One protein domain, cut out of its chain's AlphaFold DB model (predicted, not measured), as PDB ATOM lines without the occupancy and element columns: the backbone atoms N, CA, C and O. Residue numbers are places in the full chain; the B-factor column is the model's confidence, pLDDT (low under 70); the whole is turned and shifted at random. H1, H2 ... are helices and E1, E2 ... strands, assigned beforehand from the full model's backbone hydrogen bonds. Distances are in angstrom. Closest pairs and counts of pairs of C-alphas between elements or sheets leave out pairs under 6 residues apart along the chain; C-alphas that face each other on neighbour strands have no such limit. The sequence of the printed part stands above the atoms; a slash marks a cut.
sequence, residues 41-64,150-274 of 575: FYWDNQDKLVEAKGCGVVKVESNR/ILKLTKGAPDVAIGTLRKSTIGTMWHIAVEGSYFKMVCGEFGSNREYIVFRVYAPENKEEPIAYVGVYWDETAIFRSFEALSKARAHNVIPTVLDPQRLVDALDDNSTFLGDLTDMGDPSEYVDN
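This is residues 41 to 64 and 150 to 274 of the 575 residues of the protein "Peptidase_M23 domain-containing protein" of Halobacteriovorax sp (UniProt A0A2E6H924). One strongly twisted, branched sheet of nine short strands makes the core, with E7 in its middle: the E8, E1, E2 wing spreads from one side of E7, and two branches, E5, E4, E9 and E6, E3, spread from the other. Small helices sit at the far ends, H2 by E4 and E9 and H3 by E3 and E6, and a long unnamed stretch, residues 236 to 267, leads from one to the other. The printed part has 149 residues, with three named helices and nine named strands; along the chain E1 to E8 come first, then H1, E9, H2 and H3; the sheet is mixed, with E1 and E8 parallel and its other neighbour pairs antiparallel, and the class is mixed, helices and strands, with under half of the residues in named elements. It is compact, with a radius of gyration of the C-alphas of 14.7 A, and rounded, spanning 42 by 32 by 30 A.

E7 holds residues 196 to 202 and is 18.3 A long; E6, residues 181 to 187, is 19.4 A. E8 is residues 212 to 217, 16.2 A, and E3 is residues 55 to 60, 15.8 A. E1 is residues 41 to 44, beginning at C-alpha 41 (-43.104, -42.988, -45.783), and E2 is residues 48 to 51. E4 is residues 150 to 153, E5 residues 173 to 176 and E9 residues 226 to 231, 16.2 A. H1 is residues 222 to 225, H2 residues 232 to 235 and H3 residues 268 to 274, ending at C-alpha 274 (-54.902, -38.218, -61.590).

E6, E7 and E8 form a meander, each strand the antiparallel neighbour of the one before. N 199 and O 214 are 2.8 A apart between E7 and E8, and N 185 and O 196 2.8 A between E6 and E7. E5 and E6 lie on one side of E7, E8 on the other side. E5 is antiparallel to E7, with N 200 and O 175 at 2.7 A. E4 is antiparallel to E5, N 151 and O 174 at 2.8 A, and to the edge strand E9, N 150 and O 230 at 2.8 A. Edge strand E3 is antiparallel to E6, N 60 and O 182 at 2.8 A. E1 is parallel to E8, N 43 and O 215 at 2.8 A, and forms a hairpin with edge strand E2, N 42 and O 50 at 2.9 A. H1 and H2 are on opposite faces of the sheet, over none of its strands; the closest C-alphas to E4 are Phe 224 to Leu 153, 7.1 A, and Lys 232 to Ile 150, 6.4 A. H3 is on the sheet at a height of 8.6 A, only just over E6, with 3 of its 7 C-alphas falling on that strand; its closest C-alpha pair with E6 is Val 272 and Cys 187, 6.4 A. In H3 every O i to N i+4 pair is within hydrogen-bond range; H1 and H2 are too short for such a pair, and each has its one O i to N i+3 pair within range.

The two C-alphas farthest apart, those of Asn 237 and Asn 274, are 44.5 A apart. Residues 65 to 149 are not printed, and C-alphas 64 and 150 are 16.0 A apart across the cut. The links E4 to E5 and H2 to H3 are long. The mean pLDDT of the printed part is 80.9; it is under 70 in 30 residues, among them 187 to 193, 251 to 259 and 264 to 274.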
ATOM      1  N   PHE A  41     -43.274 -41.645 -45.246       90.94
ATOM      2  CA  PHE A  41     -43.104 -42.988 -45.783       90.94
ATOM      3  C   PHE A  41     -44.381 -43.803 -45.581       90.94
ATOM      4  O   PHE A  41     -45.212 -43.492 -44.727       90.94
ATOM      5  N   TYR A  42     -44.495 -44.921 -46.284       90.19
ATOM      6  CA  TYR A  42     -45.322 -46.038 -45.845       90.19
ATOM      7  C   TYR A  42     -44.453 -47.274 -45.606       90.19
ATOM      8  O   TYR A  42     -43.343 -47.401 -46.130       90.19
ATOM      9  N   TRP A  43     -44.945 -48.179 -44.764       88.62
ATOM     10  CA  TRP A  43     -44.295 -49.457 -44.514       88.62
ATOM     11  C   TRP A  43     -44.887 -50.565 -45.393       88.62
ATOM     12  O   TRP A  43     -46.061 -50.908 -45.256       88.62
ATOM     13  N   ASP A  44     -44.031 -51.191 -46.200       83.06
ATOM     14  CA  ASP A  44     -44.272 -52.454 -46.902       83.06
ATOM     15  C   ASP A  44     -43.408 -53.562 -46.252       83.06
ATOM     16  O   ASP A  44     -42.238 -53.374 -45.903       83.06
ATOM     17  N   ASN A  45     -43.961 -54.762 -46.049       70.81
ATOM     18  CA  ASN A  45     -43.233 -55.847 -45.371       70.81
ATOM     19  C   ASN A  45     -41.995 -56.344 -46.152       70.81
ATOM     20  O   ASN A  45     -41.073 -56.905 -45.542       70.81
ATOM     21  N   GLN A  46     -41.968 -56.174 -47.473       61.84
ATOM     22  CA  GLN A  46     -40.924 -56.579 -48.405       61.84
ATOM     23  C   GLN A  46     -39.964 -55.414 -48.638       61.84
ATOM     24  O   GLN A  46     -38.774 -55.568 -48.352       61.84
ATOM     25  N   ASP A  47     -40.499 -54.277 -49.077       66.25
ATOM     26  CA  ASP A  47     -39.747 -53.112 -49.561       66.25
ATOM     27  C   ASP A  47     -39.367 -52.130 -48.436       66.25
ATOM     28  O   ASP A  47     -38.520 -51.263 -48.626       66.25
ATOM     29  N   LYS A  48     -39.870 -52.376 -47.218       84.69
ATOM     30  CA  LYS A  48     -39.524 -51.691 -45.962       84.69
ATOM     31  C   LYS A  48     -40.130 -50.292 -45.885       84.69
ATOM     32  O   LYS A  48     -41.345 -50.176 -45.979       84.69
ATOM     33  N   LEU A  49     -39.326 -49.263 -45.629       87.38
ATOM     34  CA  LEU A  49     -39.781 -47.876 -45.665       87.38
ATOM     35  C   LEU A  49     -39.693 -47.382 -47.104       87.38
ATOM     36  O   LEU A  49     -38.596 -47.249 -47.642       87.38
ATOM     37  N   VAL A  50     -40.849 -47.127 -47.706       85.12
ATOM     38  CA  VAL A  50     -40.969 -46.589 -49.062       85.12
ATOM     39  C   VAL A  50     -41.436 -45.143 -48.961       85.12
ATOM     40  O   VAL A  50     -42.334 -44.844 -48.175       85.12
ATOM     41  N   GLU A  51     -40.807 -44.237 -49.707       86.00
ATOM     42  CA  GLU A  51     -41.187 -42.818 -49.737       86.00
ATOM     43  C   GLU A  51     -42.644 -42.663 -50.195       86.00
ATOM     44  O   GLU A  51     -43.061 -43.280 -51.177       86.00
ATOM     45  N   ALA A  52     -43.417 -41.833 -49.496       83.50
ATOM     46  CA  ALA A  52     -44.846 -41.629 -49.740       83.50
ATOM     47  C   ALA A  52     -45.121 -40.677 -50.927       83.50
ATOM     48  O   ALA A  52     -45.920 -39.747 -50.823       83.50
ATOM     49  N   LYS A  53     -44.426 -40.889 -52.049       79.81
ATOM     50  CA  LYS A  53     -44.583 -40.095 -53.276       79.81
ATOM     51  C   LYS A  53     -45.947 -40.351 -53.905       79.81
ATOM     52  O   LYS A  53     -46.327 -41.509 -54.064       79.81
ATOM     53  N   GLY A  54     -46.669 -39.289 -54.260       73.75
ATOM     54  CA  GLY A  54     -48.045 -39.419 -54.750       73.75
ATOM     55  C   GLY A  54     -48.963 -40.077 -53.713       73.75
ATOM     56  O   GLY A  54     -49.815 -40.896 -54.054       73.75
ATOM     57  N   CYS A  55     -48.748 -39.774 -52.432       80.88
ATOM     58  CA  CYS A  55     -49.672 -40.095 -51.351       80.88
ATOM     59  C   CYS A  55     -50.206 -38.804 -50.730       80.88
ATOM     60  O   CYS A  55     -49.517 -37.791 -50.749       80.88
ATOM     61  N   GLY A  56     -51.385 -38.862 -50.119       83.81
ATOM     62  CA  GLY A  56     -51.893 -37.848 -49.193       83.81
ATOM     63  C   GLY A  56     -52.334 -38.480 -47.871       83.81
ATOM     64  O   GLY A  56     -52.263 -39.702 -47.702       83.81
ATOM     65  N   VAL A  57     -52.805 -37.672 -46.922       87.12
ATOM     66  CA  VAL A  57     -53.441 -38.154 -45.681       87.12
ATOM     67  C   VAL A  57     -54.884 -37.690 -45.574       87.12
ATOM     68  O   VAL A  57     -55.231 -36.624 -46.058       87.12
ATOM     69  N   VAL A  58     -55.723 -38.492 -44.918       85.81
ATOM     70  CA  VAL A  58     -57.110 -38.138 -44.594       85.81
ATOM     71  C   VAL A  58     -57.456 -38.517 -43.160       85.81
ATOM     72  O   VAL A  58     -56.984 -39.538 -42.639       85.81
ATOM     73  N   LYS A  59     -58.302 -37.707 -42.520       85.31
ATOM     74  CA  LYS A  59     -58.845 -37.990 -41.185       85.31
ATOM     75  C   LYS A  59     -59.786 -39.200 -41.233       85.31
ATOM     76  O   LYS A  59     -60.569 -39.365 -42.163       85.31
ATOM     77  N   VAL A  60     -59.712 -40.054 -40.215       85.94
ATOM     78  CA  VAL A  60     -60.607 -41.202 -40.006       85.94
ATOM     79  C   VAL A  60     -60.981 -41.337 -38.531       85.94
ATOM     80  O   VAL A  60     -60.143 -41.197 -37.640       85.94
ATOM     81  N   GLU A  61     -62.248 -41.651 -38.263       82.88
ATOM     82  CA  GLU A  61     -62.792 -41.746 -36.899       82.88
ATOM     83  C   GLU A  61     -62.237 -42.932 -36.098       82.88
ATOM     84  O   GLU A  61     -62.257 -42.943 -34.867       82.88
ATOM     85  N   SER A  62     -61.760 -43.975 -36.782       84.12
ATOM     86  CA  SER A  62     -61.323 -45.204 -36.128       84.12
ATOM     87  C   SER A  62     -60.100 -45.825 -36.791       84.12
ATOM     88  O   SER A  62     -59.826 -45.639 -37.971       84.12
ATOM     89  N   ASN A  63     -59.371 -46.609 -36.000       89.81
ATOM     90  CA  ASN A  63     -58.319 -47.496 -36.472       89.81
ATOM     91  C   ASN A  63     -58.530 -48.904 -35.890       89.81
ATOM     92  O   ASN A  63     -59.170 -49.062 -34.841       89.81
ATOM     93  N   ARG A  64     -57.951 -49.930 -36.527       92.81
ATOM     94  CA  ARG A  64     -58.060 -51.336 -36.086       92.81
ATOM     95  C   ARG A  64     -57.042 -51.748 -35.010       92.81
ATOM     96  O   ARG A  64     -57.235 -52.795 -34.391       92.81
ATOM     97  N   ILE A 150     -46.688 -46.051 -26.991       94.50
ATOM     98  CA  ILE A 150     -45.540 -45.789 -27.847       94.50
ATOM     99  C   ILE A 150     -44.815 -47.120 -28.035       94.50
ATOM    100  O   ILE A 150     -44.465 -47.794 -27.060       94.50
ATOM    101  N   LEU A 151     -44.588 -47.502 -29.289       96.44
ATOM    102  CA  LEU A 151     -43.920 -48.739 -29.674       96.44
ATOM    103  C   LEU A 151     -42.444 -48.430 -29.942       96.44
ATOM    104  O   LEU A 151     -42.088 -47.870 -30.977       96.44
ATOM    105  N   LYS A 152     -41.568 -48.769 -28.996       96.00
ATOM    106  CA  LYS A 152     -40.123 -48.591 -29.153       96.00
ATOM    107  C   LYS A 152     -39.520 -49.823 -29.819       96.00
ATOM    108  O   LYS A 152     -39.506 -50.895 -29.217       96.00
ATOM    109  N   LEU A 153     -39.003 -49.688 -31.038       95.94
ATOM    110  CA  LEU A 153     -38.469 -50.821 -31.799       95.94
ATOM    111  C   LEU A 153     -37.194 -51.389 -31.156       95.94
ATOM    112  O   LEU A 153     -36.287 -50.650 -30.766       95.94
ATOM    113  N   THR A 154     -37.104 -52.716 -31.069       93.50
ATOM    114  CA  THR A 154     -35.944 -53.433 -30.511       93.50
ATOM    115  C   THR A 154     -35.259 -54.295 -31.567       93.50
ATOM    116  O   THR A 154     -35.822 -54.524 -32.630       93.50
ATOM    117  N   LYS A 155     -34.057 -54.821 -31.281       88.00
ATOM    118  CA  LYS A 155     -33.193 -55.564 -32.233       88.00
ATOM    119  C   LYS A 155     -33.844 -56.744 -32.992       88.00
ATOM    120  O   LYS A 155     -33.225 -57.260 -33.913       88.00
ATOM    121  N   GLY A 156     -35.032 -57.212 -32.600       82.62
ATOM    122  CA  GLY A 156     -35.796 -58.226 -33.344       82.62
ATOM    123  C   GLY A 156     -36.720 -57.664 -34.437       82.62
ATOM    124  O   GLY A 156     -37.373 -58.437 -35.141       82.62
ATOM    125  N   ALA A 157     -36.835 -56.338 -34.546       88.12
ATOM    126  CA  ALA A 157     -37.576 -55.651 -35.594       88.12
ATOM    127  C   ALA A 157     -36.714 -55.556 -36.865       88.12
ATOM    128  O   ALA A 157     -35.490 -55.677 -36.788       88.12
ATOM    129  N   PRO A 158     -37.322 -55.337 -38.042       87.38
ATOM    130  CA  PRO A 158     -36.587 -54.952 -39.238       87.38
ATOM    131  C   PRO A 158     -35.743 -53.699 -38.981       87.38
ATOM    132  O   PRO A 158     -36.283 -52.661 -38.595       87.38
ATOM    133  N   ASP A 159     -34.436 -53.813 -39.213       93.31
ATOM    134  CA  ASP A 159     -33.468 -52.723 -39.105       93.31
ATOM    135  C   ASP A 159     -33.196 -52.139 -40.497       93.31
ATOM    136  O   ASP A 159     -32.678 -52.838 -41.370       93.31
ATOM    137  N   VAL A 160     -33.624 -50.896 -40.728       92.12
ATOM    138  CA  VAL A 160     -33.512 -50.188 -42.015       92.12
ATOM    139  C   VAL A 160     -33.232 -48.700 -41.810       92.12
ATOM    140  O   VAL A 160     -33.472 -48.163 -40.730       92.12
ATOM    141  N   ALA A 161     -32.751 -48.017 -42.848       90.38
ATOM    142  CA  ALA A 161     -32.603 -46.566 -42.822       90.38
ATOM    143  C   ALA A 161     -33.962 -45.849 -42.949       90.38
ATOM    144  O   ALA A 161     -34.866 -46.330 -43.631       90.38
ATOM    145  N   ILE A 162     -34.078 -44.685 -42.308       87.50
ATOM    146  CA  ILE A 162     -35.174 -43.722 -42.451       87.50
ATOM    147  C   ILE A 162     -34.624 -42.585 -43.318       87.50
ATOM    148  O   ILE A 162     -33.997 -41.652 -42.807       87.50
ATOM    149  N   GLY A 163     -34.768 -42.732 -44.638       81.31
ATOM    150  CA  GLY A 163     -34.147 -41.846 -45.627       81.31
ATOM    151  C   GLY A 163     -32.642 -41.655 -45.386       81.31
ATOM    152  O   GLY A 163     -31.918 -42.595 -45.048       81.31
ATOM    153  N   THR A 164     -32.177 -40.415 -45.518       81.44
ATOM    154  CA  THR A 164     -30.816 -39.989 -45.149       81.44
ATOM    155  C   THR A 164     -30.670 -39.626 -43.666       81.44
ATOM    156  O   THR A 164     -29.546 -39.566 -43.169       81.44
ATOM    157  N   LEU A 165     -31.784 -39.416 -42.950       81.75
ATOM    158  CA  LEU A 165     -31.812 -38.878 -41.585       81.75
ATOM    159  C   LEU A 165     -31.236 -39.847 -40.550       81.75
ATOM    160  O   LEU A 165     -30.518 -39.440 -39.638       81.75
ATOM    161  N   ARG A 166     -31.546 -41.145 -40.671       89.00
ATOM    162  CA  ARG A 166     -31.137 -42.148 -39.681       89.00
ATOM    163  C   ARG A 166     -30.845 -43.493 -40.333       89.00
ATOM    164  O   ARG A 166     -31.660 -44.021 -41.072       89.00
ATOM    165  N   LYS A 167     -29.708 -44.107 -39.993       91.00
ATOM    166  CA  LYS A 167     -29.256 -45.387 -40.585       91.00
ATOM    167  C   LYS A 167     -29.978 -46.642 -40.069       91.00
ATOM    168  O   LYS A 167     -29.729 -47.718 -40.598       91.00
ATOM    169  N   SER A 168     -30.797 -46.525 -39.022       93.25
ATOM    170  CA  SER A 168     -31.400 -47.663 -38.315       93.25
ATOM    171  C   SER A 168     -32.746 -47.303 -37.684       93.25
ATOM    172  O   SER A 168     -32.852 -46.344 -36.921       93.25
ATOM    173  N   THR A 169     -33.768 -48.118 -37.914       94.44
ATOM    174  CA  THR A 169     -35.074 -48.064 -37.238       94.44
ATOM    175  C   THR A 169     -35.002 -48.546 -35.788       94.44
ATOM    176  O   THR A 169     -35.913 -48.280 -35.003       94.44
ATOM    177  N   ILE A 170     -33.934 -49.225 -35.366       95.81
ATOM    178  CA  ILE A 170     -33.835 -49.761 -34.004       95.81
ATOM    179  C   ILE A 170     -33.705 -48.625 -32.982       95.81
ATOM    180  O   ILE A 170     -32.999 -47.633 -33.179       95.81
ATOM    181  N   GLY A 171     -34.431 -48.763 -31.871       93.94
ATOM    182  CA  GLY A 171     -34.532 -47.761 -30.813       93.94
ATOM    183  C   GLY A 171     -35.513 -46.623 -31.101       93.94
ATOM    184  O   GLY A 171     -35.873 -45.926 -30.155       93.94
ATOM    185  N   THR A 172     -35.972 -46.447 -32.347       96.00
ATOM    186  CA  THR A 172     -36.984 -45.429 -32.682       96.00
ATOM    187  C   THR A 172     -38.312 -45.718 -31.989       96.00
ATOM    188  O   THR A 172     -38.633 -46.867 -31.664       96.00
ATOM    189  N   MET A 173     -39.067 -44.658 -31.721       95.44
ATOM    190  CA  MET A 173     -40.269 -44.683 -30.893       95.44
ATOM    191  C   MET A 173     -41.463 -44.245 -31.736       95.44
ATOM    192  O   MET A 173     -41.477 -43.134 -32.254       95.44
ATOM    193  N   TRP A 174     -42.434 -45.142 -31.900       96.19
ATOM    194  CA  TRP A 174     -43.546 -44.985 -32.836       96.19
ATOM    195  C   TRP A 174     -44.841 -44.741 -32.071       96.19
ATOM    196  O   TRP A 174     -45.216 -45.548 -31.219       96.19
ATOM    197  N   HIS A 175     -45.535 -43.654 -32.385       93.94
ATOM    198  CA  HIS A 175     -46.800 -43.261 -31.760       93.94
ATOM    199  C   HIS A 175     -47.848 -43.011 -32.844       93.94
ATOM    200  O   HIS A 175     -47.515 -42.431 -33.869       93.94
ATOM    201  N   ILE A 176     -49.094 -43.458 -32.669       93.62
ATOM    202  CA  ILE A 176     -50.141 -43.213 -33.677       93.62
ATOM    203  C   ILE A 176     -50.447 -41.713 -33.753       93.62
ATOM    204  O   ILE A 176     -50.633 -41.057 -32.729       93.62
ATOM    205  N   ALA A 177     -50.526 -41.178 -34.972       91.12
ATOM    206  CA  ALA A 177     -50.958 -39.810 -35.203       91.12
ATOM    207  C   ALA A 177     -52.460 -39.674 -34.897       91.12
ATOM    208  O   ALA A 177     -53.298 -40.330 -35.521       91.12
ATOM    209  N   VAL A 178     -52.782 -38.836 -33.910       85.06
ATOM    210  CA  VAL A 178     -54.147 -38.532 -33.470       85.06
ATOM    211  C   VAL A 178     -54.258 -37.060 -33.062       85.06
ATOM    212  O   VAL A 178     -53.408 -36.572 -32.318       85.06
ATOM    213  N   GLU A 179     -55.297 -36.383 -33.556       81.56
ATOM    214  CA  GLU A 179     -55.672 -34.976 -33.310       81.56
ATOM    215  C   GLU A 179     -57.207 -34.861 -33.356       81.56
ATOM    216  O   GLU A 179     -57.792 -34.401 -34.333       81.56
ATOM    217  N   GLY A 180     -57.892 -35.402 -32.343       72.94
ATOM    218  CA  GLY A 180     -59.354 -35.585 -32.356       72.94
ATOM    219  C   GLY A 180     -59.813 -36.748 -33.248       72.94
ATOM    220  O   GLY A 180     -60.585 -37.590 -32.798       72.94
ATOM    221  N   SER A 181     -59.244 -36.855 -34.450       82.31
ATOM    222  CA  SER A 181     -59.349 -37.998 -35.365       82.31
ATOM    223  C   SER A 181     -57.994 -38.692 -35.534       82.31
ATOM    224  O   SER A 181     -56.946 -38.114 -35.236       82.31
ATOM    225  N   TYR A 182     -57.997 -39.930 -36.029       89.38
ATOM    226  CA  TYR A 182     -56.783 -40.576 -36.538       89.38
ATOM    227  C   TYR A 182     -56.532 -40.141 -37.981       89.38
ATOM    228  O   TYR A 182     -57.432 -39.629 -38.642       89.38
ATOM    229  N   PHE A 183     -55.342 -40.425 -38.502       89.81
ATOM    230  CA  PHE A 183     -55.013 -40.195 -39.907       89.81
ATOM    231  C   PHE A 183     -54.672 -41.514 -40.601       89.81
ATOM    232  O   PHE A 183     -53.905 -42.324 -40.062       89.81
ATOM    233  N   LYS A 184     -55.213 -41.725 -41.808       89.81
ATOM    234  CA  LYS A 184     -54.720 -42.745 -42.745       89.81
ATOM    235  C   LYS A 184     -54.022 -42.077 -43.925       89.81
ATOM    236  O   LYS A 184     -54.439 -41.012 -44.365       89.81
ATOM    237  N   MET A 185     -52.997 -42.728 -44.452       88.44
ATOM    238  CA  MET A 185     -52.360 -42.372 -45.716       88.44
ATOM    239  C   MET A 185     -53.074 -43.077 -46.880       88.44
ATOM    240  O   MET A 185     -53.454 -44.244 -46.759       88.44
ATOM    241  N   VAL A 186     -53.256 -42.371 -47.994       83.00
ATOM    242  CA  VAL A 186     -53.841 -42.868 -49.251       83.00
ATOM    243  C   VAL A 186     -52.809 -42.649 -50.357       83.00
ATOM    244  O   VAL A 186     -52.230 -41.573 -50.424       83.00
ATOM    245  N   CYS A 187     -52.557 -43.657 -51.195       69.75
ATOM    246  CA  CYS A 187     -51.537 -43.627 -52.254       69.75
ATOM    247  C   CYS A 187     -52.079 -44.291 -53.529       69.75
ATOM    248  O   CYS A 187     -52.687 -45.362 -53.435       69.75
ATOM    249  N   GLY A 188     -51.801 -43.722 -54.705       55.25
ATOM    250  CA  GLY A 188     -52.445 -44.121 -55.973       55.25
ATOM    251  C   GLY A 188     -52.143 -45.560 -56.392       55.25
ATOM    252  O   GLY A 188     -53.019 -46.300 -56.828       55.25
ATOM    253  N   GLU A 189     -50.933 -46.058 -56.112       52.56
ATOM    254  CA  GLU A 189     -50.587 -47.463 -56.387       52.56
ATOM    255  C   GLU A 189     -51.475 -48.497 -55.654       52.56
ATOM    256  O   GLU A 189     -51.498 -49.676 -56.040       52.56
ATOM    257  N   PHE A 190     -52.177 -48.086 -54.587       54.06
ATOM    258  CA  PHE A 190     -52.949 -48.961 -53.695       54.06
ATOM    259  C   PHE A 190     -54.434 -48.588 -53.565       54.06
ATOM    260  O   PHE A 190     -55.214 -49.432 -53.111       54.06
ATOM    261  N   GLY A 191     -54.820 -47.369 -53.955       50.62
ATOM    262  CA  GLY A 191     -56.155 -46.801 -53.752       50.62
ATOM    263  C   GLY A 191     -56.538 -46.617 -52.274       50.62
ATOM    264  O   GLY A 191     -55.802 -46.977 -51.350       50.62
ATOM    265  N   SER A 192     -57.745 -46.102 -52.029       54.38
ATOM    266  CA  SER A 192     -58.302 -45.879 -50.680       54.38
ATOM    267  C   SER A 192     -58.573 -47.157 -49.861       54.38
ATOM    268  O   SER A 192     -58.809 -47.069 -48.649       54.38
ATOM    269  N   ASN A 193     -58.481 -48.332 -50.500       57.25
ATOM    270  CA  ASN A 193     -58.763 -49.667 -49.955       57.25
ATOM    271  C   ASN A 193     -57.800 -50.141 -48.848       57.25
ATOM    272  O   ASN A 193     -58.120 -51.088 -48.126       57.25
ATOM    273  N   ARG A 194     -56.614 -49.533 -48.703       71.62
ATOM    274  CA  ARG A 194     -55.668 -49.858 -47.621       71.62
ATOM    275  C   ARG A 194     -55.682 -48.791 -46.530       71.62
ATOM    276  O   ARG A 194     -55.346 -47.635 -46.756       71.62
ATOM    277  N   GLU A 195     -55.985 -49.202 -45.302       78.94
ATOM    278  CA  GLU A 195     -55.943 -48.332 -44.121       78.94
ATOM    279  C   GLU A 195     -54.505 -48.219 -43.567       78.94
ATOM    280  O   GLU A 195     -54.147 -48.894 -42.597       78.94
ATOM    281  N   TYR A 196     -53.658 -47.395 -44.194       90.12
ATOM    282  CA  TYR A 196     -52.314 -47.075 -43.691       90.12
ATOM    283  C   TYR A 196     -52.383 -46.070 -42.536       90.12
ATOM    284  O   TYR A 196     -52.260 -44.868 -42.747       90.12
ATOM    285  N   ILE A 197     -52.573 -46.542 -41.304       94.38
ATOM    286  CA  ILE A 197     -52.618 -45.663 -40.126       94.38
ATOM    287  C   ILE A 197     -51.264 -44.974 -39.945       94.38
ATOM    288  O   ILE A 197     -50.233 -45.646 -39.928       94.38
ATOM    289  N   VAL A 198     -51.265 -43.647 -39.823       94.69
ATOM    290  CA  VAL A 198     -50.043 -42.840 -39.723       94.69
ATOM    291  C   VAL A 198     -49.455 -42.923 -38.314       94.69
ATOM    292  O   VAL A 198     -50.157 -42.762 -37.315       94.69
ATOM    293  N   PHE A 199     -48.145 -43.146 -38.233       95.81
ATOM    294  CA  PHE A 199     -47.352 -43.097 -37.010       95.81
ATOM    295  C   PHE A 199     -46.360 -41.932 -37.063       95.81
ATOM    296  O   PHE A 199     -45.651 -41.762 -38.052       95.81
ATOM    297  N   ARG A 200     -46.264 -41.183 -35.965       94.50
ATOM    298  CA  ARG A 200     -45.157 -40.279 -35.644       94.50
ATOM    299  C   ARG A 200     -43.953 -41.118 -35.217       94.50
ATOM    300  O   ARG A 200     -44.092 -41.959 -34.324       94.50
ATOM    301  N   VAL A 201     -42.790 -40.909 -35.834       94.88
ATOM    302  CA  VAL A 201     -41.561 -41.654 -35.523       94.88
ATOM    303  C   VAL A 201     -40.528 -40.724 -34.905       94.88
ATOM    304  O   VAL A 201     -39.995 -39.847 -35.573       94.88
ATOM    305  N   TYR A 202     -40.207 -40.950 -33.634       93.50
ATOM    306  CA  TYR A 202     -39.209 -40.184 -32.886       93.50
ATOM    307  C   TYR A 202     -37.879 -40.936 -32.808       93.50
ATOM    308  O   TYR A 202     -37.838 -42.170 -32.668       93.50
ATOM    309  N   ALA A 203     -36.778 -40.192 -32.852       92.50
ATOM    310  CA  ALA A 203     -35.441 -40.740 -32.691       92.50
ATOM    311  C   ALA A 203     -35.045 -40.818 -31.200       92.50
ATOM    312  O   ALA A 203     -35.554 -40.074 -30.368       92.50
ATOM    313  N   PRO A 204     -34.109 -41.697 -30.807       87.94
ATOM    314  CA  PRO A 204     -33.489 -41.629 -29.482       87.94
ATOM    315  C   PRO A 204     -32.747 -40.310 -29.208       87.94
ATOM    316  O   PRO A 204     -32.653 -39.908 -28.050       87.94
ATOM    317  N   GLU A 205     -32.210 -39.675 -30.251       86.12
ATOM    318  CA  GLU A 205     -31.438 -38.429 -30.203       86.12
ATOM    319  C   GLU A 205     -32.276 -37.150 -30.380       86.12
ATOM    320  O   GLU A 205     -31.930 -36.142 -29.775       86.12
ATOM    321  N   ASN A 206     -33.392 -37.196 -31.119       84.12
ATOM    322  CA  ASN A 206     -34.400 -36.127 -31.169       84.12
ATOM    323  C   ASN A 206     -35.748 -36.688 -30.695       84.12
ATOM    324  O   ASN A 206     -36.346 -37.541 -31.356       84.12
ATOM    325  N   LYS A 207     -36.185 -36.211 -29.525       82.31
ATOM    326  CA  LYS A 207     -37.405 -36.635 -28.821       82.31
ATOM    327  C   LYS A 207     -38.403 -35.490 -28.635       82.31
ATOM    328  O   LYS A 207     -39.336 -35.623 -27.846       82.31
ATOM    329  N   GLU A 208     -38.163 -34.369 -29.301       85.06
ATOM    330  CA  GLU A 208     -39.050 -33.208 -29.302       85.06
ATOM    331  C   GLU A 208     -39.897 -33.259 -30.576       85.06
ATOM    332  O   GLU A 208     -41.124 -33.252 -30.500       85.06
ATOM    333  N   GLU A 209     -39.269 -33.498 -31.726       87.06
ATOM    334  CA  GLU A 209     -39.939 -33.546 -33.027       87.06
ATOM    335  C   GLU A 209     -39.896 -34.955 -33.652       87.06
ATOM    336  O   GLU A 209     -38.944 -35.717 -33.429       87.06
ATOM    337  N   PRO A 210     -40.927 -35.349 -34.428       91.19
ATOM    338  CA  PRO A 210     -40.878 -36.571 -35.218       91.19
ATOM    339  C   PRO A 210     -39.855 -36.422 -36.352       91.19
ATOM    340  O   PRO A 210     -39.873 -35.455 -37.098       91.19
ATOM    341  N   ILE A 211     -38.987 -37.418 -36.535       90.94
ATOM    342  CA  ILE A 211     -38.032 -37.458 -37.657       90.94
ATOM    343  C   ILE A 211     -38.650 -38.000 -38.954       90.94
ATOM    344  O   ILE A 211     -38.018 -37.953 -40.004       90.94
ATOM    345  N   ALA A 212     -39.844 -38.590 -38.871       92.06
ATOM    346  CA  ALA A 212     -40.618 -39.068 -40.008       92.06
ATOM    347  C   ALA A 212     -42.077 -39.320 -39.604       92.06
ATOM    348  O   ALA A 212     -42.369 -39.654 -38.446       92.06
ATOM    349  N   TYR A 213     -42.965 -39.287 -40.593       93.25
ATOM    350  CA  TYR A 213     -44.297 -39.880 -40.499       93.25
ATOM    351  C   TYR A 213     -44.349 -41.162 -41.328       93.25
ATOM    352  O   TYR A 213     -43.862 -41.196 -42.458       93.25
ATOM    353  N   VAL A 214     -44.927 -42.234 -40.782       94.81
ATOM    354  CA  VAL A 214     -44.989 -43.533 -41.468       94.81
ATOM    355  C   VAL A 214     -46.396 -44.117 -41.444       94.81
ATOM    356  O   VAL A 214     -46.906 -44.475 -40.384       94.81
ATOM    357  N   GLY A 215     -47.012 -44.271 -42.615       94.19
ATOM    358  CA  GLY A 215     -48.248 -45.035 -42.780       94.19
ATOM    359  C   GLY A 215     -47.993 -46.540 -42.648       94.19
ATOM    360  O   GLY A 215     -47.205 -47.103 -43.404       94.19
ATOM    361  N   VAL A 216     -48.664 -47.228 -41.721       93.12
ATOM    362  CA  VAL A 216     -48.546 -48.689 -41.552       93.12
ATOM    363  C   VAL A 216     -49.903 -49.353 -41.761       93.12
ATOM    364  O   VAL A 216     -50.831 -49.179 -40.969       93.12
ATOM    365  N   TYR A 217     -50.016 -50.150 -42.824       87.69
ATOM    366  CA  TYR A 217     -51.219 -50.927 -43.110       87.69
ATOM    367  C   TYR A 217     -51.332 -52.126 -42.156       87.69
ATOM    368  O   TYR A 217     -50.346 -52.791 -41.834       87.69
ATOM    369  N   TRP A 218     -52.538 -52.444 -41.684       79.38
ATOM    370  CA  TRP A 218     -52.737 -53.425 -40.608       79.38
ATOM    371  C   TRP A 218     -52.391 -54.882 -40.980       79.38
ATOM    372  O   TRP A 218     -52.109 -55.703 -40.096       79.38
ATOM    373  N   ASP A 219     -52.345 -55.240 -42.265       75.31
ATOM    374  CA  ASP A 219     -51.786 -56.524 -42.726       75.31
ATOM    375  C   ASP A 219     -50.253 -56.488 -42.915       75.31
ATOM    376  O   ASP A 219     -49.578 -57.521 -42.804       75.31
ATOM    377  N   GLU A 220     -49.679 -55.297 -43.086       79.56
ATOM    378  CA  GLU A 220     -48.253 -55.053 -43.304       79.56
ATOM    379  C   GLU A 220     -47.590 -54.499 -42.036       79.56
ATOM    380  O   GLU A 220     -47.177 -53.358 -41.928       79.56
ATOM    381  N   THR A 221     -47.513 -55.351 -41.012       84.94
ATOM    382  CA  THR A 221     -47.086 -54.973 -39.648       84.94
ATOM    383  C   THR A 221     -45.743 -55.575 -39.223       84.94
ATOM    384  O   THR A 221     -45.470 -55.711 -38.032       84.94
ATOM    385  N   ALA A 222     -44.889 -55.995 -40.163       83.31
ATOM    386  CA  ALA A 222     -43.615 -56.636 -39.823       83.31
ATOM    387  C   ALA A 222     -42.614 -55.689 -39.139       83.31
ATOM    388  O   ALA A 222     -41.749 -56.192 -38.423       83.31
ATOM    389  N   ILE A 223     -42.746 -54.365 -39.296       91.50
ATOM    390  CA  ILE A 223     -41.966 -53.377 -38.531       91.50
ATOM    391  C   ILE A 223     -42.164 -53.549 -37.018       91.50
ATOM    392  O   ILE A 223     -41.197 -53.593 -36.261       91.50
ATOM    393  N   PHE A 224     -43.395 -53.823 -36.583       93.19
ATOM    394  CA  PHE A 224     -43.749 -54.077 -35.183       93.19
ATOM    395  C   PHE A 224     -43.537 -55.536 -34.747       93.19
ATOM    396  O   PHE A 224     -44.127 -55.984 -33.768       93.19
ATOM    397  N   ARG A 225     -42.678 -56.309 -35.429       82.62
ATOM    398  CA  ARG A 225     -42.355 -57.694 -35.024       82.62
ATOM    399  C   ARG A 225     -41.788 -57.782 -33.601       82.62
ATOM    400  O   ARG A 225     -41.992 -58.799 -32.944       82.62
ATOM    401  N   SER A 226     -41.070 -56.753 -33.148       85.25
ATOM    402  CA  SER A 226     -40.370 -56.741 -31.861       85.25
ATOM    403  C   SER A 226     -40.237 -55.317 -31.322       85.25
ATOM    404  O   SER A 226     -39.515 -54.496 -31.886       85.25
ATOM    405  N   PHE A 227     -40.915 -55.021 -30.218       94.88
ATOM    406  CA  PHE A 227     -40.901 -53.696 -29.596       94.88
ATOM    407  C   PHE A 227     -41.061 -53.790 -28.074       94.88
ATOM    408  O   PHE A 227     -41.558 -54.788 -27.551       94.88
ATOM    409  N   GLU A 228     -40.662 -52.732 -27.371       95.06
ATOM    410  CA  GLU A 228     -41.067 -52.448 -25.992       95.06
ATOM    411  C   GLU A 228     -42.243 -51.458 -26.033       95.06
ATOM    412  O   GLU A 228     -42.112 -50.359 -26.573       95.06
ATOM    413  N   ALA A 229     -43.394 -51.827 -25.467       95.00
ATOM    414  CA  ALA A 229     -44.526 -50.917 -25.309       95.00
ATOM    415  C   ALA A 229     -44.345 -50.017 -24.078       95.00
ATOM    416  O   ALA A 229     -44.200 -50.502 -22.950       95.00
ATOM    417  N   LEU A 230     -44.434 -48.707 -24.283       91.88
ATOM    418  CA  LEU A 230     -44.491 -47.698 -23.229       91.88
ATOM    419  C   LEU A 230     -45.891 -47.079 -23.235       91.88
ATOM    420  O   LEU A 230     -46.374 -46.702 -24.295       91.88
ATOM    421  N   SER A 231     -46.560 -46.955 -22.088       87.06
ATOM    422  CA  SER A 231     -47.813 -46.187 -22.033       87.06
ATOM    423  C   SER A 231     -47.532 -44.692 -22.212       87.06
ATOM    424  O   SER A 231     -46.490 -44.214 -21.763       87.06
ATOM    425  N   LYS A 232     -48.472 -43.940 -22.795       80.44
ATOM    426  CA  LYS A 232     -48.356 -42.498 -23.080       80.44
ATOM    427  C   LYS A 232     -47.886 -41.693 -21.859       80.44
ATOM    428  O   LYS A 232     -46.909 -40.955 -21.937       80.44
ATOM    429  N   ALA A 233     -48.467 -41.969 -20.688       79.62
ATOM    430  CA  ALA A 233     -48.069 -41.365 -19.410       79.62
ATOM    431  C   ALA A 233     -46.616 -41.665 -18.975       79.62
ATOM    432  O   ALA A 233     -45.989 -40.840 -18.320       79.62
ATOM    433  N   ARG A 234     -46.056 -42.835 -19.319       86.25
ATOM    434  CA  ARG A 234     -44.634 -43.149 -19.066       86.25
ATOM    435  C   ARG A 234     -43.723 -42.575 -20.144       86.25
ATOM    436  O   ARG A 234     -42.591 -42.212 -19.842       86.25
ATOM    437  N   ALA A 235     -44.209 -42.525 -21.381       84.12
ATOM    438  CA  ALA A 235     -43.478 -42.002 -22.521       84.12
ATOM    439  C   ALA A 235     -43.300 -40.482 -22.456       84.12
ATOM    440  O   ALA A 235     -42.273 -40.018 -22.923       84.12
ATOM    441  N   HIS A 236     -44.202 -39.725 -21.823       83.50
ATOM    442  CA  HIS A 236     -44.054 -38.271 -21.641       83.50
ATOM    443  C   HIS A 236     -42.737 -37.869 -20.948       83.50
ATOM    444  O   HIS A 236     -42.086 -36.915 -21.357       83.50
ATOM    445  N   ASN A 237     -42.257 -38.671 -19.990       84.50
ATOM    446  CA  ASN A 237     -40.954 -38.465 -19.336       84.50
ATOM    447  C   ASN A 237     -39.740 -38.753 -20.250       84.50
ATOM    448  O   ASN A 237     -38.595 -38.609 -19.826       84.50
ATOM    449  N   VAL A 238     -39.975 -39.253 -21.465       85.06
ATOM    450  CA  VAL A 238     -38.955 -39.637 -22.454       85.06
ATOM    451  C   VAL A 238     -39.083 -38.793 -23.723       85.06
ATOM    452  O   VAL A 238     -38.062 -38.393 -24.265       85.06
ATOM    453  N   ILE A 239     -40.311 -38.531 -24.171       85.88
ATOM    454  CA  ILE A 239     -40.714 -37.731 -25.331       85.88
ATOM    455  C   ILE A 239     -41.706 -36.686 -24.790       85.88
ATOM    456  O   ILE A 239     -42.896 -36.999 -24.665       85.88
ATOM    457  N   PRO A 240     -41.257 -35.479 -24.397       83.31
ATOM    458  CA  PRO A 240     -42.129 -34.484 -23.767       83.31
ATOM    459  C   PRO A 240     -43.363 -34.155 -24.616       83.31
ATOM    460  O   PRO A 240     -44.486 -34.158 -24.110       83.31
ATOM    461  N   THR A 241     -43.174 -34.014 -25.928       83.94
ATOM    462  CA  THR A 241     -44.213 -33.686 -26.917       83.94
ATOM    463  C   THR A 241     -45.198 -34.822 -27.207       83.94
ATOM    464  O   THR A 241     -46.137 -34.636 -27.967       83.94
ATOM    465  N   VAL A 242     -45.082 -36.009 -26.600       80.75
ATOM    466  CA  VAL A 242     -46.030 -37.109 -26.886       80.75
ATOM    467  C   VAL A 242     -47.444 -36.867 -26.339       80.75
ATOM    468  O   VAL A 242     -48.391 -37.542 -26.746       80.75
ATOM    469  N   LEU A 243     -47.604 -35.941 -25.385       77.31
ATOM    470  CA  LEU A 243     -48.924 -35.510 -24.909       77.31
ATOM    471  C   LEU A 243     -49.561 -34.478 -25.837       77.31
ATOM    472  O   LEU A 243     -50.763 -34.580 -26.076       77.31
ATOM    473  N   ASP A 244     -48.742 -33.573 -26.367       76.50
ATOM    474  CA  ASP A 244     -49.117 -32.449 -27.224       76.50
ATOM    475  C   ASP A 244     -48.145 -32.383 -28.422       76.50
ATOM    476  O   ASP A 244     -47.152 -31.649 -28.393       76.50
ATOM    477  N   PRO A 245     -48.311 -33.280 -29.413       73.31
ATOM    478  CA  PRO A 245     -47.404 -33.366 -30.548       73.31
ATOM    479  C   PRO A 245     -47.756 -32.315 -31.600       73.31
ATOM    480  O   PRO A 245     -48.932 -32.013 -31.800       73.31
ATOM    481  N   GLN A 246     -46.752 -31.854 -32.355       73.94
ATOM    482  CA  GLN A 246     -46.975 -31.012 -33.532       73.94
ATOM    483  C   GLN A 246     -48.060 -31.621 -34.432       73.94
ATOM    484  O   GLN A 246     -48.065 -32.837 -34.706       73.94
ATOM    485  N   ARG A 247     -48.988 -30.762 -34.863       77.50
ATOM    486  CA  ARG A 247     -50.086 -31.136 -35.750       77.50
ATOM    487  C   ARG A 247     -49.524 -31.737 -37.026       77.50
ATOM    488  O   ARG A 247     -48.552 -31.229 -37.576       77.50
ATOM    489  N   LEU A 248     -50.118 -32.839 -37.472       79.88
ATOM    490  CA  LEU A 248     -49.683 -33.526 -38.681       79.88
ATOM    491  C   LEU A 248     -49.778 -32.582 -39.878       79.88
ATOM    492  O   LEU A 248     -48.818 -32.503 -40.626       79.88
ATOM    493  N   VAL A 249     -50.899 -31.857 -39.998       69.75
ATOM    494  CA  VAL A 249     -51.190 -30.922 -41.100       69.75
ATOM    495  C   VAL A 249     -50.130 -29.820 -41.197       69.75
ATOM    496  O   VAL A 249     -49.577 -29.620 -42.270       69.75
ATOM    497  N   ASP A 250     -49.765 -29.201 -40.071       71.44
ATOM    498  CA  ASP A 250     -48.718 -28.166 -39.988       71.44
ATOM    499  C   ASP A 250     -47.311 -28.689 -40.375       71.44
ATOM    500  O   ASP A 250     -46.373 -27.907 -40.503       71.44
ATOM    501  N   ALA A 251     -47.136 -30.008 -40.520       66.50
ATOM    502  CA  ALA A 251     -45.901 -30.655 -40.959       66.50
ATOM    503  C   ALA A 251     -45.992 -31.258 -42.380       66.50
ATOM    504  O   ALA A 251     -45.067 -31.962 -42.794       66.50
ATOM    505  N   LEU A 252     -47.092 -31.011 -43.110       67.62
ATOM    506  CA  LEU A 252     -47.267 -31.407 -44.518       67.62
ATOM    507  C   LEU A 252     -46.841 -30.313 -45.508       67.62
ATOM    508  O   LEU A 252     -46.678 -30.615 -46.690       67.62
ATOM    509  N   ASP A 253     -46.664 -29.074 -45.043       58.47
ATOM    510  CA  ASP A 253     -46.175 -27.968 -45.869       58.47
ATOM    511  C   ASP A 253     -44.720 -28.214 -46.333       58.47
ATOM    512  O   ASP A 253     -43.908 -28.816 -45.627       58.47
ATOM    513  N   ASP A 254     -44.399 -27.744 -47.545       56.12
ATOM    514  CA  ASP A 254     -43.086 -27.829 -48.215       56.12
ATOM    515  C   ASP A 254     -42.541 -29.238 -48.583       56.12
ATOM    516  O   ASP A 254     -41.329 -29.475 -48.593       56.12
ATOM    517  N   ASN A 255     -43.398 -30.169 -49.031       56.88
ATOM    518  CA  ASN A 255     -42.946 -31.343 -49.807       56.88
ATOM    519  C   ASN A 255     -43.708 -31.523 -51.130       56.88
ATOM    520  O   ASN A 255     -44.757 -32.158 -51.172       56.88
ATOM    521  N   SER A 256     -43.106 -31.085 -52.242       56.00
ATOM    522  CA  SER A 256     -43.682 -31.152 -53.599       56.00
ATOM    523  C   SER A 256     -43.983 -32.558 -54.138       56.00
ATOM    524  O   SER A 256     -44.560 -32.681 -55.215       56.00
ATOM    525  N   THR A 257     -43.591 -33.626 -53.434       64.19
ATOM    526  CA  THR A 257     -43.869 -35.016 -53.844       64.19
ATOM    527  C   THR A 257     -44.960 -35.705 -53.021       64.19
ATOM    528  O   THR A 257     -45.344 -36.832 -53.343       64.19
ATOM    529  N   PHE A 258     -45.469 -35.045 -51.979       69.75
ATOM    530  CA  PHE A 258     -46.567 -35.516 -51.140       69.75
ATOM    531  C   PHE A 258     -47.784 -34.601 -51.344       69.75
ATOM    532  O   PHE A 258     -47.652 -33.385 -51.364       69.75
ATOM    533  N   LEU A 259     -48.975 -35.178 -51.511       65.38
ATOM    534  CA  LEU A 259     -50.185 -34.469 -51.954       65.38
ATOM    535  C   LEU A 259     -50.908 -33.691 -50.835       65.38
ATOM    536  O   LEU A 259     -51.889 -33.013 -51.113       65.38
ATOM    537  N   GLY A 260     -50.444 -33.774 -49.584       73.62
ATOM    538  CA  GLY A 260     -50.967 -32.981 -48.462       73.62
ATOM    539  C   GLY A 260     -52.121 -33.627 -47.681       73.62
ATOM    540  O   GLY A 260     -52.288 -34.854 -47.666       73.62
ATOM    541  N   ASP A 261     -52.888 -32.789 -46.970       75.19
ATOM    542  CA  ASP A 261     -54.150 -33.177 -46.322       75.19
ATOM    543  C   ASP A 261     -55.266 -33.192 -47.376       75.19
ATOM    544  O   ASP A 261     -55.644 -32.153 -47.909       75.19
ATOM    545  N   LEU A 262     -55.796 -34.380 -47.666       73.81
ATOM    546  CA  LEU A 262     -56.888 -34.602 -48.616       73.81
ATOM    547  C   LEU A 262     -58.244 -34.751 -47.902       73.81
ATOM    548  O   LEU A 262     -59.201 -35.221 -48.510       73.81
ATOM    549  N   THR A 263     -58.334 -34.441 -46.598       72.12
ATOM    550  CA  THR A 263     -59.536 -34.715 -45.781       72.12
ATOM    551  C   THR A 263     -60.806 -34.078 -46.341       72.12
ATOM    552  O   THR A 263     -61.857 -34.709 -46.291       72.12
ATOM    553  N   ASP A 264     -60.705 -32.849 -46.847       68.38
ATOM    554  CA  ASP A 264     -61.852 -32.054 -47.302       68.38
ATOM    555  C   ASP A 264     -62.034 -32.109 -48.839       68.38
ATOM    556  O   ASP A 264     -62.791 -31.328 -49.415       68.38
ATOM    557  N   MET A 265     -61.325 -33.022 -49.517       59.06
ATOM    558  CA  MET A 265     -61.467 -33.282 -50.955       59.06
ATOM    559  C   MET A 265     -62.572 -34.325 -51.228       59.06
ATOM    560  O   MET A 265     -63.198 -34.830 -50.299       59.06
ATOM    561  N   GLY A 266     -62.839 -34.620 -52.512       57.88
ATOM    562  CA  GLY A 266     -63.798 -35.650 -52.958       57.88
ATOM    563  C   GLY A 266     -63.347 -37.080 -52.623       57.88
ATOM    564  O   GLY A 266     -62.790 -37.310 -51.556       57.88
ATOM    565  N   ASP A 267     -63.537 -38.067 -53.512       58.47
ATOM    566  CA  ASP A 267     -62.868 -39.361 -53.295       58.47
ATOM    567  C   ASP A 267     -61.341 -39.143 -53.372       58.47
ATOM    568  O   ASP A 267     -60.822 -38.818 -54.446       58.47
ATOM    569  N   PRO A 268     -60.579 -39.337 -52.274       53.09
ATOM    570  CA  PRO A 268     -59.139 -39.118 -52.293       53.09
ATOM    571  C   PRO A 268     -58.422 -40.098 -53.230       53.09
ATOM    572  O   PRO A 268     -57.273 -39.865 -53.580       53.09
ATOM    573  N   SER A 269     -59.071 -41.193 -53.644       53.06
ATOM    574  CA  SER A 269     -58.556 -42.101 -54.676       53.06
ATOM    575  C   SER A 269     -58.392 -41.380 -56.017       53.06
ATOM    576  O   SER A 269     -57.325 -41.448 -56.618       53.06
ATOM    577  N   GLU A 270     -59.417 -40.646 -56.455       55.12
ATOM    578  CA  GLU A 270     -59.467 -40.013 -57.781       55.12
ATOM    579  C   GLU A 270     -58.425 -38.898 -57.915       55.12
ATOM    580  O   GLU A 270     -57.733 -38.799 -58.928       55.12
ATOM    581  N   TYR A 271     -58.252 -38.088 -56.865       54.53
ATOM    582  CA  TYR A 271     -57.236 -37.032 -56.853       54.53
ATOM    583  C   TYR A 271     -55.808 -37.589 -56.904       54.53
ATOM    584  O   TYR A 271     -54.921 -36.998 -57.519       54.53
ATOM    585  N   VAL A 272     -55.569 -38.734 -56.264       54.25
ATOM    586  CA  VAL A 272     -54.238 -39.342 -56.213       54.25
ATOM    587  C   VAL A 272     -53.913 -40.094 -57.512       54.25
ATOM    588  O   VAL A 272     -52.772 -40.038 -57.970       54.25
ATOM    589  N   ASP A 273     -54.901 -40.738 -58.138       53.41
ATOM    590  CA  ASP A 273     -54.730 -41.429 -59.422       53.41
ATOM    591  C   ASP A 273     -54.468 -40.438 -60.578       53.41
ATOM    592  O   ASP A 273     -53.619 -40.704 -61.430       53.41
ATOM    593  N   ASN A 274     -55.101 -39.258 -60.566       48.06
ATOM    594  CA  ASN A 274     -54.902 -38.218 -61.590       48.06
ATOM    595  C   ASN A 274     -53.525 -37.521 -61.524       48.06
ATOM    596  O   ASN A 274     -53.061 -36.987 -62.527       48.06
TER     597      ASN A 274